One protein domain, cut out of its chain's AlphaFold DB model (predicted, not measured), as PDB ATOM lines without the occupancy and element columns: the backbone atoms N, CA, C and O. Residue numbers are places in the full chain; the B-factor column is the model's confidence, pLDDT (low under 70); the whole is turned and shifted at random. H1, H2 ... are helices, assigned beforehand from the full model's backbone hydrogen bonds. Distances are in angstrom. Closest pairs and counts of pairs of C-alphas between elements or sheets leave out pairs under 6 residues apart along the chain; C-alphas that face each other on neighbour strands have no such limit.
ATOM      1  N   HIS A  69      -9.536  59.282  82.531       76.81
ATOM      2  CA  HIS A  69      -9.315  57.838  82.653       76.81
ATOM      3  C   HIS A  69      -8.572  57.447  83.936       76.81
ATOM      4  O   HIS A  69      -8.693  56.312  84.381       76.81
ATOM      5  N   TRP A  70      -7.829  58.371  84.553       74.56
ATOM      6  CA  TRP A  70      -7.198  58.157  85.859       74.56
ATOM      7  C   TRP A  70      -8.161  58.390  87.011       74.56
ATOM      8  O   TRP A  70      -8.161  57.605  87.958       74.56
ATOM      9  N   ILE A  71      -8.988  59.434  86.920       76.88
ATOM     10  CA  ILE A  71     -10.055  59.690  87.894       76.88
ATOM     11  C   ILE A  71     -10.995  58.480  87.905       76.88
ATOM     12  O   ILE A  71     -11.133  57.838  88.929       76.88
ATOM     13  N   GLU A  72     -11.511  58.044  86.757       79.56
ATOM     14  CA  GLU A  72     -12.435  56.900  86.690       79.56
ATOM     15  C   GLU A  72     -11.853  55.589  87.260       79.56
ATOM     16  O   GLU A  72     -12.581  54.784  87.840       79.56
ATOM     17  N   LYS A  73     -10.536  55.369  87.133       77.56
ATOM     18  CA  LYS A  73      -9.865  54.160  87.645       77.56
ATOM     19  C   LYS A  73      -9.523  54.219  89.134       77.56
ATOM     20  O   LYS A  73      -9.500  53.171  89.784       77.56
ATOM     21  N   TYR A  74      -9.172  55.394  89.656       77.62
ATOM     22  CA  TYR A  74      -8.537  55.522  90.972       77.62
ATOM     23  C   TYR A  74      -9.273  56.448  91.951       77.62
ATOM     24  O   TYR A  74      -8.935  56.403  93.135       77.62
ATOM     25  N   ASP A  75     -10.261  57.225  91.498       77.25
ATOM     26  CA  ASP A  75     -11.140  58.055  92.334       77.25
ATOM     27  C   ASP A  75     -12.102  57.136  93.083       77.25
ATOM     28  O   ASP A  75     -13.069  56.602  92.531       77.25
ATOM     29  N   LYS A  76     -11.775  56.870  94.348       73.56
ATOM     30  CA  LYS A  76     -12.555  55.961  95.183       73.56
ATOM     31  C   LYS A  76     -13.621  56.712  95.971       73.56
ATOM     32  O   LYS A  76     -14.609  56.091  96.369       73.56
ATOM     33  N   ASP A  77     -13.406  57.995  96.245       69.50
ATOM     34  CA  ASP A  77     -14.352  58.812  97.003       69.50
ATOM     35  C   ASP A  77     -15.364  59.580  96.142       69.50
ATOM     36  O   ASP A  77     -16.366  60.061  96.676       69.50
ATOM     37  N   GLY A  78     -15.201  59.556  94.816       71.44
ATOM     38  CA  GLY A  78     -16.149  60.101  93.849       71.44
ATOM     39  C   GLY A  78     -16.216  61.624  93.886       71.44
ATOM     40  O   GLY A  78     -17.240  62.197  93.501       71.44
ATOM     41  N   ASP A  79     -15.168  62.288  94.385       71.06
ATOM     42  CA  ASP A  79     -15.106  63.748  94.478       71.06
ATOM     43  C   ASP A  79     -14.732  64.418  93.147       71.06
ATOM     44  O   ASP A  79     -14.704  65.653  93.054       71.06
ATOM     45  N   GLY A  80     -14.500  63.614  92.101       64.56
ATOM     46  CA  GLY A  80     -14.132  64.081  90.772       64.56
ATOM     47  C   GLY A  80     -12.683  64.560  90.695       64.56
ATOM     48  O   GLY A  80     -12.327  65.279  89.758       64.56
ATOM     49  N   GLY A  81     -11.849  64.201  91.672       71.94
ATOM     50  CA  GLY A  81     -10.413  64.424  91.675       71.94
ATOM     51  C   GLY A  81      -9.661  63.201  92.191       71.94
ATOM     52  O   GLY A  81     -10.237  62.191  92.562       71.94
ATOM     53  N   LEU A  82      -8.329  63.274  92.181       69.25
ATOM     54  CA  LEU A  82      -7.519  62.317  92.933       69.25
ATOM     55  C   LEU A  82      -6.861  63.050  94.093       69.25
ATOM     56  O   LEU A  82      -6.127  64.035  93.907       69.25
ATOM     57  N   SER A  83      -7.088  62.554  95.306       69.69
ATOM     58  CA  SER A  83      -6.280  62.946  96.452       69.69
ATOM     59  C   SER A  83      -4.831  62.470  96.270       69.69
ATOM     60  O   SER A  83      -4.561  61.519  95.536       69.69
ATOM     61  N   ASP A  84      -3.866  63.087  96.964       67.44
ATOM     62  CA  ASP A  84      -2.456  62.652  96.907       67.44
ATOM     63  C   ASP A  84      -2.284  61.143  97.167       67.44
ATOM     64  O   ASP A  84      -1.416  60.520  96.568       67.44
ATOM     65  N   LYS A  85      -3.123  60.539  98.022       73.25
ATOM     66  CA  LYS A  85      -3.060  59.100  98.324       73.25
ATOM     67  C   LYS A  85      -3.560  58.232  97.171       73.25
ATOM     68  O   LYS A  85      -3.008  57.163  96.937       73.25
ATOM     69  N   GLU A  86      -4.610  58.659  96.484       77.44
ATOM     70  CA  GLU A  86      -5.177  57.909  95.361       77.44
ATOM     71  C   GLU A  86      -4.318  58.071  94.113       77.44
ATOM     72  O   GLU A  86      -4.039  57.086  93.433       77.44
ATOM     73  N   ALA A  87      -3.803  59.280  93.884       72.12
ATOM     74  CA  ALA A  87      -2.822  59.550  92.845       72.12
ATOM     75  C   ALA A  87      -1.536  58.732  93.054       72.12
ATOM     76  O   ALA A  87      -1.035  58.136  92.102       72.12
ATOM     77  N   ASP A  88      -1.023  58.654  94.289       77.06
ATOM     78  CA  ASP A  88       0.143  57.827  94.629       77.06
ATOM     79  C   ASP A  88      -0.148  56.336  94.405       77.06
ATOM     80  O   ASP A  88       0.606  55.647  93.720       77.06
ATOM     81  N   LYS A  89      -1.294  55.837  94.880       80.25
ATOM     82  CA  LYS A  89      -1.688  54.442  94.661       80.25
ATOM     83  C   LYS A  89      -1.815  54.101  93.173       80.25
ATOM     84  O   LYS A  89      -1.355  53.034  92.755       80.25
ATOM     85  N   GLY A  90      -2.422  54.984  92.381       79.50
ATOM     86  CA  GLY A  90      -2.517  54.805  90.938       79.50
ATOM     87  C   GLY A  90      -1.140  54.813  90.283       79.50
ATOM     88  O   GLY A  90      -0.826  53.914  89.507       79.50
ATOM     89  N   TYR A  91      -0.274  55.751  90.680       80.81
ATOM     90  CA  TYR A  91       1.101  55.844  90.190       80.81
ATOM     91  C   TYR A  91       1.881  54.543  90.417       80.81
ATOM     92  O   TYR A  91       2.475  54.015  89.480       80.81
ATOM     93  N   TRP A  92       1.848  53.983  91.630       78.94
ATOM     94  CA  TRP A  92       2.537  52.724  91.939       78.94
ATOM     95  C   TRP A  92       1.958  51.524  91.194       78.94
ATOM     96  O   TRP A  92       2.699  50.607  90.837       78.94
ATOM     97  N   THR A  93       0.647  51.527  90.951       84.12
ATOM     98  CA  THR A  93      -0.022  50.464  90.197       84.12
ATOM     99  C   THR A  93       0.415  50.489  88.736       84.12
ATOM    100  O   THR A  93       0.893  49.471  88.238       84.12
ATOM    101  N   GLU A  94       0.338  51.652  88.084       83.31
ATOM    102  CA  GLU A  94       0.727  51.807  86.679       83.31
ATOM    103  C   GLU A  94       2.220  51.555  86.490       83.31
ATOM    104  O   GLU A  94       2.628  50.793  85.616       83.31
ATOM    105  N   ARG A  95       3.049  52.089  87.395       81.88
ATOM    106  CA  ARG A  95       4.484  51.806  87.416       81.88
ATOM    107  C   ARG A  95       4.746  50.304  87.524       81.88
ATOM    108  O   ARG A  95       5.601  49.785  86.820       81.88
ATOM    109  N   GLY A  96       3.993  49.577  88.349       82.81
ATOM    110  CA  GLY A  96       4.086  48.119  88.435       82.81
ATOM    111  C   GLY A  96       3.696  47.392  87.141       82.81
ATOM    112  O   GLY A  96       4.292  46.363  86.827       82.81
ATOM    113  N   ILE A  97       2.723  47.911  86.385       84.50
ATOM    114  CA  ILE A  97       2.335  47.384  85.065       84.50
ATOM    115  C   ILE A  97       3.449  47.639  84.044       84.50
ATOM    116  O   ILE A  97       3.835  46.715  83.330       84.50
ATOM    117  N   LEU A  98       4.026  48.844  84.037       83.44
ATOM    118  CA  LEU A  98       5.208  49.186  83.244       83.44
ATOM    119  C   LEU A  98       6.364  48.222  83.532       83.44
ATOM    120  O   LEU A  98       6.869  47.602  82.603       83.44
ATOM    121  N   PHE A  99       6.726  47.998  84.800       81.62
ATOM    122  CA  PHE A  99       7.739  46.992  85.135       81.62
ATOM    123  C   PHE A  99       7.346  45.612  84.592       81.62
ATOM    124  O   PHE A  99       8.109  45.023  83.853       81.62
ATOM    125  N   LYS A 100       6.128  45.108  84.813       84.06
ATOM    126  CA  LYS A 100       5.736  43.791  84.263       84.06
ATOM    127  C   LYS A 100       5.876  43.662  82.739       84.06
ATOM    128  O   LYS A 100       6.103  42.551  82.265       84.06
ATOM    129  N   ASN A 101       5.700  44.754  81.999       83.88
ATOM    130  CA  ASN A 101       5.771  44.758  80.539       83.88
ATOM    131  C   ASN A 101       7.205  44.907  80.013       83.88
ATOM    132  O   ASN A 101       7.528  44.321  78.980       83.88
ATOM    133  N   TYR A 102       8.041  45.687  80.703       81.81
ATOM    134  CA  TYR A 102       9.371  46.074  80.226       81.81
ATOM    135  C   TYR A 102      10.525  45.402  80.980       81.81
ATOM    136  O   TYR A 102      11.545  45.146  80.356       81.81
ATOM    137  N   ASP A 103      10.355  45.076  82.264       81.19
ATOM    138  CA  ASP A 103      11.315  44.350  83.112       81.19
ATOM    139  C   ASP A 103      11.217  42.842  82.829       81.19
ATOM    140  O   ASP A 103      10.483  42.076  83.469       81.19
ATOM    141  N   GLN A 104      11.937  42.423  81.790       75.81
ATOM    142  CA  GLN A 104      12.042  41.035  81.355       75.81
ATOM    143  C   GLN A 104      12.871  40.213  82.346       75.81
ATOM    144  O   GLN A 104      12.623  39.014  82.517       75.81
ATOM    145  N   ASN A 105      13.845  40.851  82.996       72.12
ATOM    146  CA  ASN A 105      14.772  40.209  83.923       72.12
ATOM    147  C   ASN A 105      14.195  40.074  85.361       72.12
ATOM    148  O   ASN A 105      14.719  39.303  86.171       72.12
ATOM    149  N   LYS A 106      13.051  40.721  85.635       74.44
ATOM    150  CA  LYS A 106      12.294  40.755  86.901       74.44
ATOM    151  C   LYS A 106      13.095  41.283  88.091       74.44
ATOM    152  O   LYS A 106      12.779  40.950  89.242       74.44
ATOM    153  N   ASP A 107      14.121  42.089  87.849       73.69
ATOM    154  CA  ASP A 107      14.976  42.649  88.893       73.69
ATOM    155  C   ASP A 107      14.386  43.922  89.531       73.69
ATOM    156  O   ASP A 107      14.977  44.495  90.459       73.69
ATOM    157  N   LYS A 108      13.178  44.322  89.100       67.88
ATOM    158  CA  LYS A 108      12.477  45.551  89.501       67.88
ATOM    159  C   LYS A 108      13.277  46.811  89.166       67.88
ATOM    160  O   LYS A 108      13.095  47.854  89.807       67.88
ATOM    161  N   LYS A 109      14.169  46.719  88.187       74.81
ATOM    162  CA  LYS A 109      14.877  47.813  87.531       74.81
ATOM    163  C   LYS A 109      14.664  47.648  86.028       74.81
ATOM    164  O   LYS A 109      14.088  46.675  85.567       74.81
ATOM    165  N   LEU A 110      15.002  48.696  85.292       76.12
ATOM    166  CA  LEU A 110      15.040  48.625  83.842       76.12
ATOM    167  C   LEU A 110      16.505  48.735  83.460       76.12
ATOM    168  O   LEU A 110      17.170  49.704  83.846       76.12
ATOM    169  N   ASP A 111      17.012  47.730  82.762       80.00
ATOM    170  CA  ASP A 111      18.339  47.794  82.170       80.00
ATOM    171  C   ASP A 111      18.347  48.699  80.930       80.00
ATOM    172  O   ASP A 111      17.320  49.208  80.485       80.00
ATOM    173  N   LYS A 112      19.526  48.931  80.351       79.06
ATOM    174  CA  LYS A 112      19.692  49.860  79.227       79.06
ATOM    175  C   LYS A 112      18.812  49.512  78.015       79.06
ATOM    176  O   LYS A 112      18.299  50.425  77.375       79.06
ATOM    177  N   GLN A 113      18.625  48.228  77.705       78.62
ATOM    178  CA  GLN A 113      17.802  47.793  76.571       78.62
ATOM    179  C   GLN A 113      16.307  47.947  76.875       78.62
ATOM    180  O   GLN A 113      15.529  48.314  75.996       78.62
ATOM    181  N   GLU A 114      15.900  47.688  78.115       82.44
ATOM    182  CA  GLU A 114      14.516  47.853  78.577       82.44
ATOM    183  C   GLU A 114      14.128  49.338  78.672       82.44
ATOM    184  O   GLU A 114      13.027  49.726  78.278       82.44
ATOM    185  N   VAL A 115      15.070  50.180  79.110       81.06
ATOM    186  CA  VAL A 115      14.993  51.647  79.086       81.06
ATOM    187  C   VAL A 115      14.857  52.164  77.657       81.06
ATOM    188  O   VAL A 115      13.989  52.997  77.422       81.06
ATOM    189  N   GLU A 116      15.654  51.672  76.699       82.25
ATOM    190  CA  GLU A 116      15.550  52.081  75.286       82.25
ATOM    191  C   GLU A 116      14.173  51.755  74.693       82.25
ATOM    192  O   GLU A 116      13.558  52.605  74.044       82.25
ATOM    193  N   LYS A 117      13.649  50.552  74.967       84.00
ATOM    194  CA  LYS A 117      12.287  50.172  74.563       84.00
ATOM    195  C   LYS A 117      11.248  51.106  75.176       84.00
ATOM    196  O   LYS A 117      10.418  51.647  74.454       84.00
ATOM    197  N   LEU A 118      11.335  51.342  76.488       84.06
ATOM    198  CA  LEU A 118      10.423  52.242  77.185       84.06
ATOM    199  C   LEU A 118      10.496  53.669  76.624       84.06
ATOM    200  O   LEU A 118       9.454  54.285  76.422       84.06
ATOM    201  N   SER A 119      11.691  54.197  76.342       81.50
ATOM    202  CA  SER A 119      11.836  55.522  75.731       81.50
ATOM    203  C   SER A 119      11.223  55.591  74.336       81.50
ATOM    204  O   SER A 119      10.545  56.568  74.041       81.50
ATOM    205  N   GLY A 120      11.381  54.547  73.518       83.44
ATOM    206  CA  GLY A 120      10.771  54.491  72.191       83.44
ATOM    207  C   GLY A 120       9.242  54.492  72.255       83.44
ATOM    208  O   GLY A 120       8.606  55.267  71.552       83.44
ATOM    209  N   ASP A 121       8.641  53.698  73.148       84.81
ATOM    210  CA  ASP A 121       7.183  53.705  73.353       84.81
ATOM    211  C   ASP A 121       6.665  55.048  73.921       84.81
ATOM    212  O   ASP A 121       5.529  55.440  73.651       84.81
ATOM    213  N   ILE A 122       7.480  55.768  74.706       83.81
ATOM    214  CA  ILE A 122       7.167  57.132  75.169       83.81
ATOM    215  C   ILE A 122       7.168  58.117  73.994       83.81
ATOM    216  O   ILE A 122       6.228  58.899  73.867       83.81
ATOM    217  N   GLU A 123       8.189  58.073  73.136       80.12
ATOM    218  CA  GLU A 123       8.305  58.943  71.956       80.12
ATOM    219  C   GLU A 123       7.238  58.648  70.891       80.12
ATOM    220  O   GLU A 123       6.756  59.575  70.242       80.12
ATOM    221  N   ASP A 124       6.812  57.388  70.762       84.00
ATOM    222  CA  ASP A 124       5.707  56.958  69.890       84.00
ATOM    223  C   ASP A 124       4.339  57.504  70.351       84.00
ATOM    224  O   ASP A 124       3.352  57.449  69.623       84.00
ATOM    225  N   GLY A 125       4.264  58.072  71.562       79.56
ATOM    226  CA  GLY A 125       3.032  58.644  72.104       79.56
ATOM    227  C   GLY A 125       2.049  57.593  72.619       79.56
ATOM    228  O   GLY A 125       0.872  57.888  72.812       79.56
ATOM    229  N   LYS A 126       2.523  56.372  72.888       80.50
ATOM    230  CA  LYS A 126       1.707  55.268  73.419       80.50
ATOM    231  C   LYS A 126       1.158  55.541  74.819       80.50
ATOM    232  O   LYS A 126       0.183  54.921  75.240       80.50
ATOM    233  N   PHE A 127       1.793  56.456  75.548       79.06
ATOM    234  CA  PHE A 127       1.372  56.879  76.873       79.06
ATOM    235  C   PHE A 127       0.801  58.297  76.812       79.06
ATOM    236  O   PHE A 127       1.476  59.224  76.371       79.06
ATOM    237  N   GLU A 128      -0.422  58.487  77.305       76.31
ATOM    238  CA  GLU A 128      -1.093  59.788  77.304       76.31
ATOM    239  C   GLU A 128      -1.092  60.429  78.698       76.31
ATOM    240  O   GLU A 128      -1.362  59.783  79.712       76.31
ATOM    241  N   SER A 129      -0.842  61.742  78.751       76.62
ATOM    242  CA  SER A 129      -0.949  62.577  79.954       76.62
ATOM    243  C   SER A 129      -0.209  62.013  81.177       76.62
ATOM    244  O   SER A 129       0.991  62.230  81.344       76.62
ATOM    245  N   TRP A 130      -0.924  61.326  82.071       72.81
ATOM    246  CA  TRP A 130      -0.364  60.844  83.328       72.81
ATOM    247  C   TRP A 130       0.376  59.518  83.161       72.81
ATOM    248  O   TRP A 130       1.386  59.309  83.826       72.81
ATOM    249  N   ASP A 131      -0.027  58.680  82.206       77.88
ATOM    250  CA  ASP A 131       0.732  57.486  81.832       77.88
ATOM    251  C   ASP A 131       2.104  57.878  81.270       77.88
ATOM    252  O   ASP A 131       3.122  57.299  81.647       77.88
ATOM    253  N   HIS A 132       2.158  58.949  80.466       79.81
ATOM    254  CA  HIS A 132       3.418  59.517  79.977       79.81
ATOM    255  C   HIS A 132       4.294  59.997  81.138       79.81
ATOM    256  O   HIS A 132       5.500  59.750  81.169       79.81
ATOM    257  N   PHE A 133       3.694  60.655  82.134       77.94
ATOM    258  CA  PHE A 133       4.399  61.083  83.340       77.94
ATOM    259  C   PHE A 133       4.961  59.897  84.144       77.94
ATOM    260  O   PHE A 133       6.113  59.942  84.585       77.94
ATOM    261  N   VAL A 134       4.194  58.815  84.318       81.56
ATOM    262  CA  VAL A 134       4.672  57.611  85.015       81.56
ATOM    263  C   VAL A 134       5.813  56.953  84.238       81.56
ATOM    264  O   VAL A 134       6.839  56.620  84.836       81.56
ATOM    265  N   ALA A 135       5.673  56.815  82.918       82.19
ATOM    266  CA  ALA A 135       6.675  56.214  82.045       82.19
ATOM    267  C   ALA A 135       7.985  57.025  82.039       82.19
ATOM    268  O   ALA A 135       9.046  56.480  82.343       82.19
ATOM    269  N   THR A 136       7.913  58.343  81.822       78.56
ATOM    270  CA  THR A 136       9.085  59.245  81.853       78.56
ATOM    271  C   THR A 136       9.772  59.278  83.215       78.56
ATOM    272  O   THR A 136      10.994  59.187  83.287       78.56
ATOM    273  N   THR A 137       9.019  59.314  84.317       78.31
ATOM    274  CA  THR A 137       9.602  59.241  85.671       78.31
ATOM    275  C   THR A 137      10.270  57.884  85.930       78.31
ATOM    276  O   THR A 137      11.245  57.783  86.674       78.31
ATOM    277  N   THR A 138       9.747  56.808  85.340       81.31
ATOM    278  CA  THR A 138      10.338  55.464  85.438       81.31
ATOM    279  C   THR A 138      11.630  55.359  84.644       81.31
ATOM    280  O   THR A 138      12.621  54.866  85.182       81.31
ATOM    281  N   LEU A 139      11.651  55.931  83.443       80.88
ATOM    282  CA  LEU A 139      12.853  56.100  82.638       80.88
ATOM    283  C   LEU A 139      13.918  56.923  83.384       80.88
ATOM    284  O   LEU A 139      15.080  56.521  83.448       80.88
ATOM    285  N   GLU A 140      13.527  58.041  83.999       77.31
ATOM    286  CA  GLU A 140      14.436  58.925  84.739       77.31
ATOM    287  C   GLU A 140      15.007  58.252  86.002       77.31
ATOM    288  O   GLU A 140      16.181  58.430  86.304       77.31
ATOM    289  N   ASP A 141      14.240  57.425  86.724       75.62
ATOM    290  CA  ASP A 141      14.765  56.661  87.875       75.62
ATOM    291  C   ASP A 141      15.717  55.527  87.456       75.62
ATOM    292  O   ASP A 141      16.695  55.247  88.157       75.62
ATOM    293  N   ALA A 142      15.443  54.879  86.319       73.38
ATOM    294  CA  ALA A 142      16.281  53.811  85.782       73.38
ATOM    295  C   ALA A 142      17.616  54.354  85.242       73.38
ATOM    296  O   ALA A 142      18.678  53.827  85.565       73.38
ATOM    297  N   THR A 143      17.571  55.458  84.494       69.69
ATOM    298  CA  THR A 143      18.758  56.140  83.944       69.69
ATOM    299  C   THR A 143      19.486  57.003  84.980       69.69
ATOM    300  O   THR A 143      20.693  57.225  84.894       69.69
ATOM    301  N   GLY A 144      18.770  57.484  85.998       59.03
ATOM    302  CA  GLY A 144      19.249  58.462  86.972       59.03
ATOM    303  C   GLY A 144      20.145  57.912  88.080       59.03
ATOM    304  O   GLY A 144      20.658  58.698  88.877       59.03
ATOM    305  N   LYS A 145      20.386  56.595  88.152       50.75
ATOM    306  CA  LYS A 145      21.281  56.019  89.177       50.75
ATOM    307  C   LYS A 145      22.774  56.137  88.858       50.75
ATOM    308  O   LYS A 145      23.568  56.082  89.795       50.75
TER     309      LYS A 145
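This is residues 69 to 145 of the 184 residues of an uncharacterized protein of Verrucomicrobiales bacterium (UniProt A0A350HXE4). A long helix, H2, is the spine of an elongated shape, with the helical hairpin of H3 and H4 packed on its later half and the short helix H1 on its first part. H4 crosses H2 at residues 91 to 98, and H3 lies alongside H4 and reaches H2 near its last residue; the loop of residues 75 to 83, between H1 and H2, lies at the opposite end of the long axis from the start of H3. The printed part has 77 residues with four named helices, in the order H1, H2, H3, H4, and no named strand; the class is all helix. It is only just compact, close to loose, with a radius of gyration of the C-alphas of 13.3 A, and the C-alphas span 41 by 25 by 20 A.

Begin at H1, residues 69 to 74, which touches H2, residues 84 to 102, at residues 86 to 90 alone. Their closest C-alphas, of Tyr 74 and Glu 86, are 6.0 A apart, and the lines stand at 72 degrees, only just about perpendicular. H2 is the hub, touching the three other helices. Its residue 102 alone touches H3, residues 112 to 123; the closest C-alphas, of Tyr 102 and Glu 114, are 5.7 A apart, at a steep tilt of 62 degrees, opposite ways. H4, residues 130 to 143, touches H2 at residues 91 to 98 alone, at a steep tilt of 63 degrees, the same way; C-alphas 95 and 134, the closest, are 6.3 A apart. H3 and H4 form a helical hairpin at a shallow tilt of 27 degrees, opposite ways, with the closest C-alphas, of Val 115 and Leu 139, 6.1 A apart. The helix packing is mostly crossed, with one shallow tilt among four touching pairs. H1 is close to H4 but not clearly touching, with C-alphas 70 and 130, the closest, 7.8 A apart, and H1 and H3 are apart. In H1, H2, H3 and H4 every O i to N i+4 pair is within hydrogen-bond range.

Find C-alpha 69 at (-9.315, 57.838, 82.653), where H1 begins; it ends at Tyr 74. Next find C-alpha 84 at (-2.456, 62.652, 96.907); from there H2 runs 26.3 A to Tyr 102. H3 runs 16.3 A from Lys 112 to Glu 123. H4 runs 19.7 A from Trp 130 to C-alpha 143 at (18.758, 56.140, 83.944).

The two C-alphas farthest apart, of Asp 79 and Gln 113, are 40.7 A apart. The printed part has no cut, and its three links are short. The mean pLDDT of the printed part is 77.3; look for values under 70 at residues 77, 80, 82 to 84, 108 and 143 to 145.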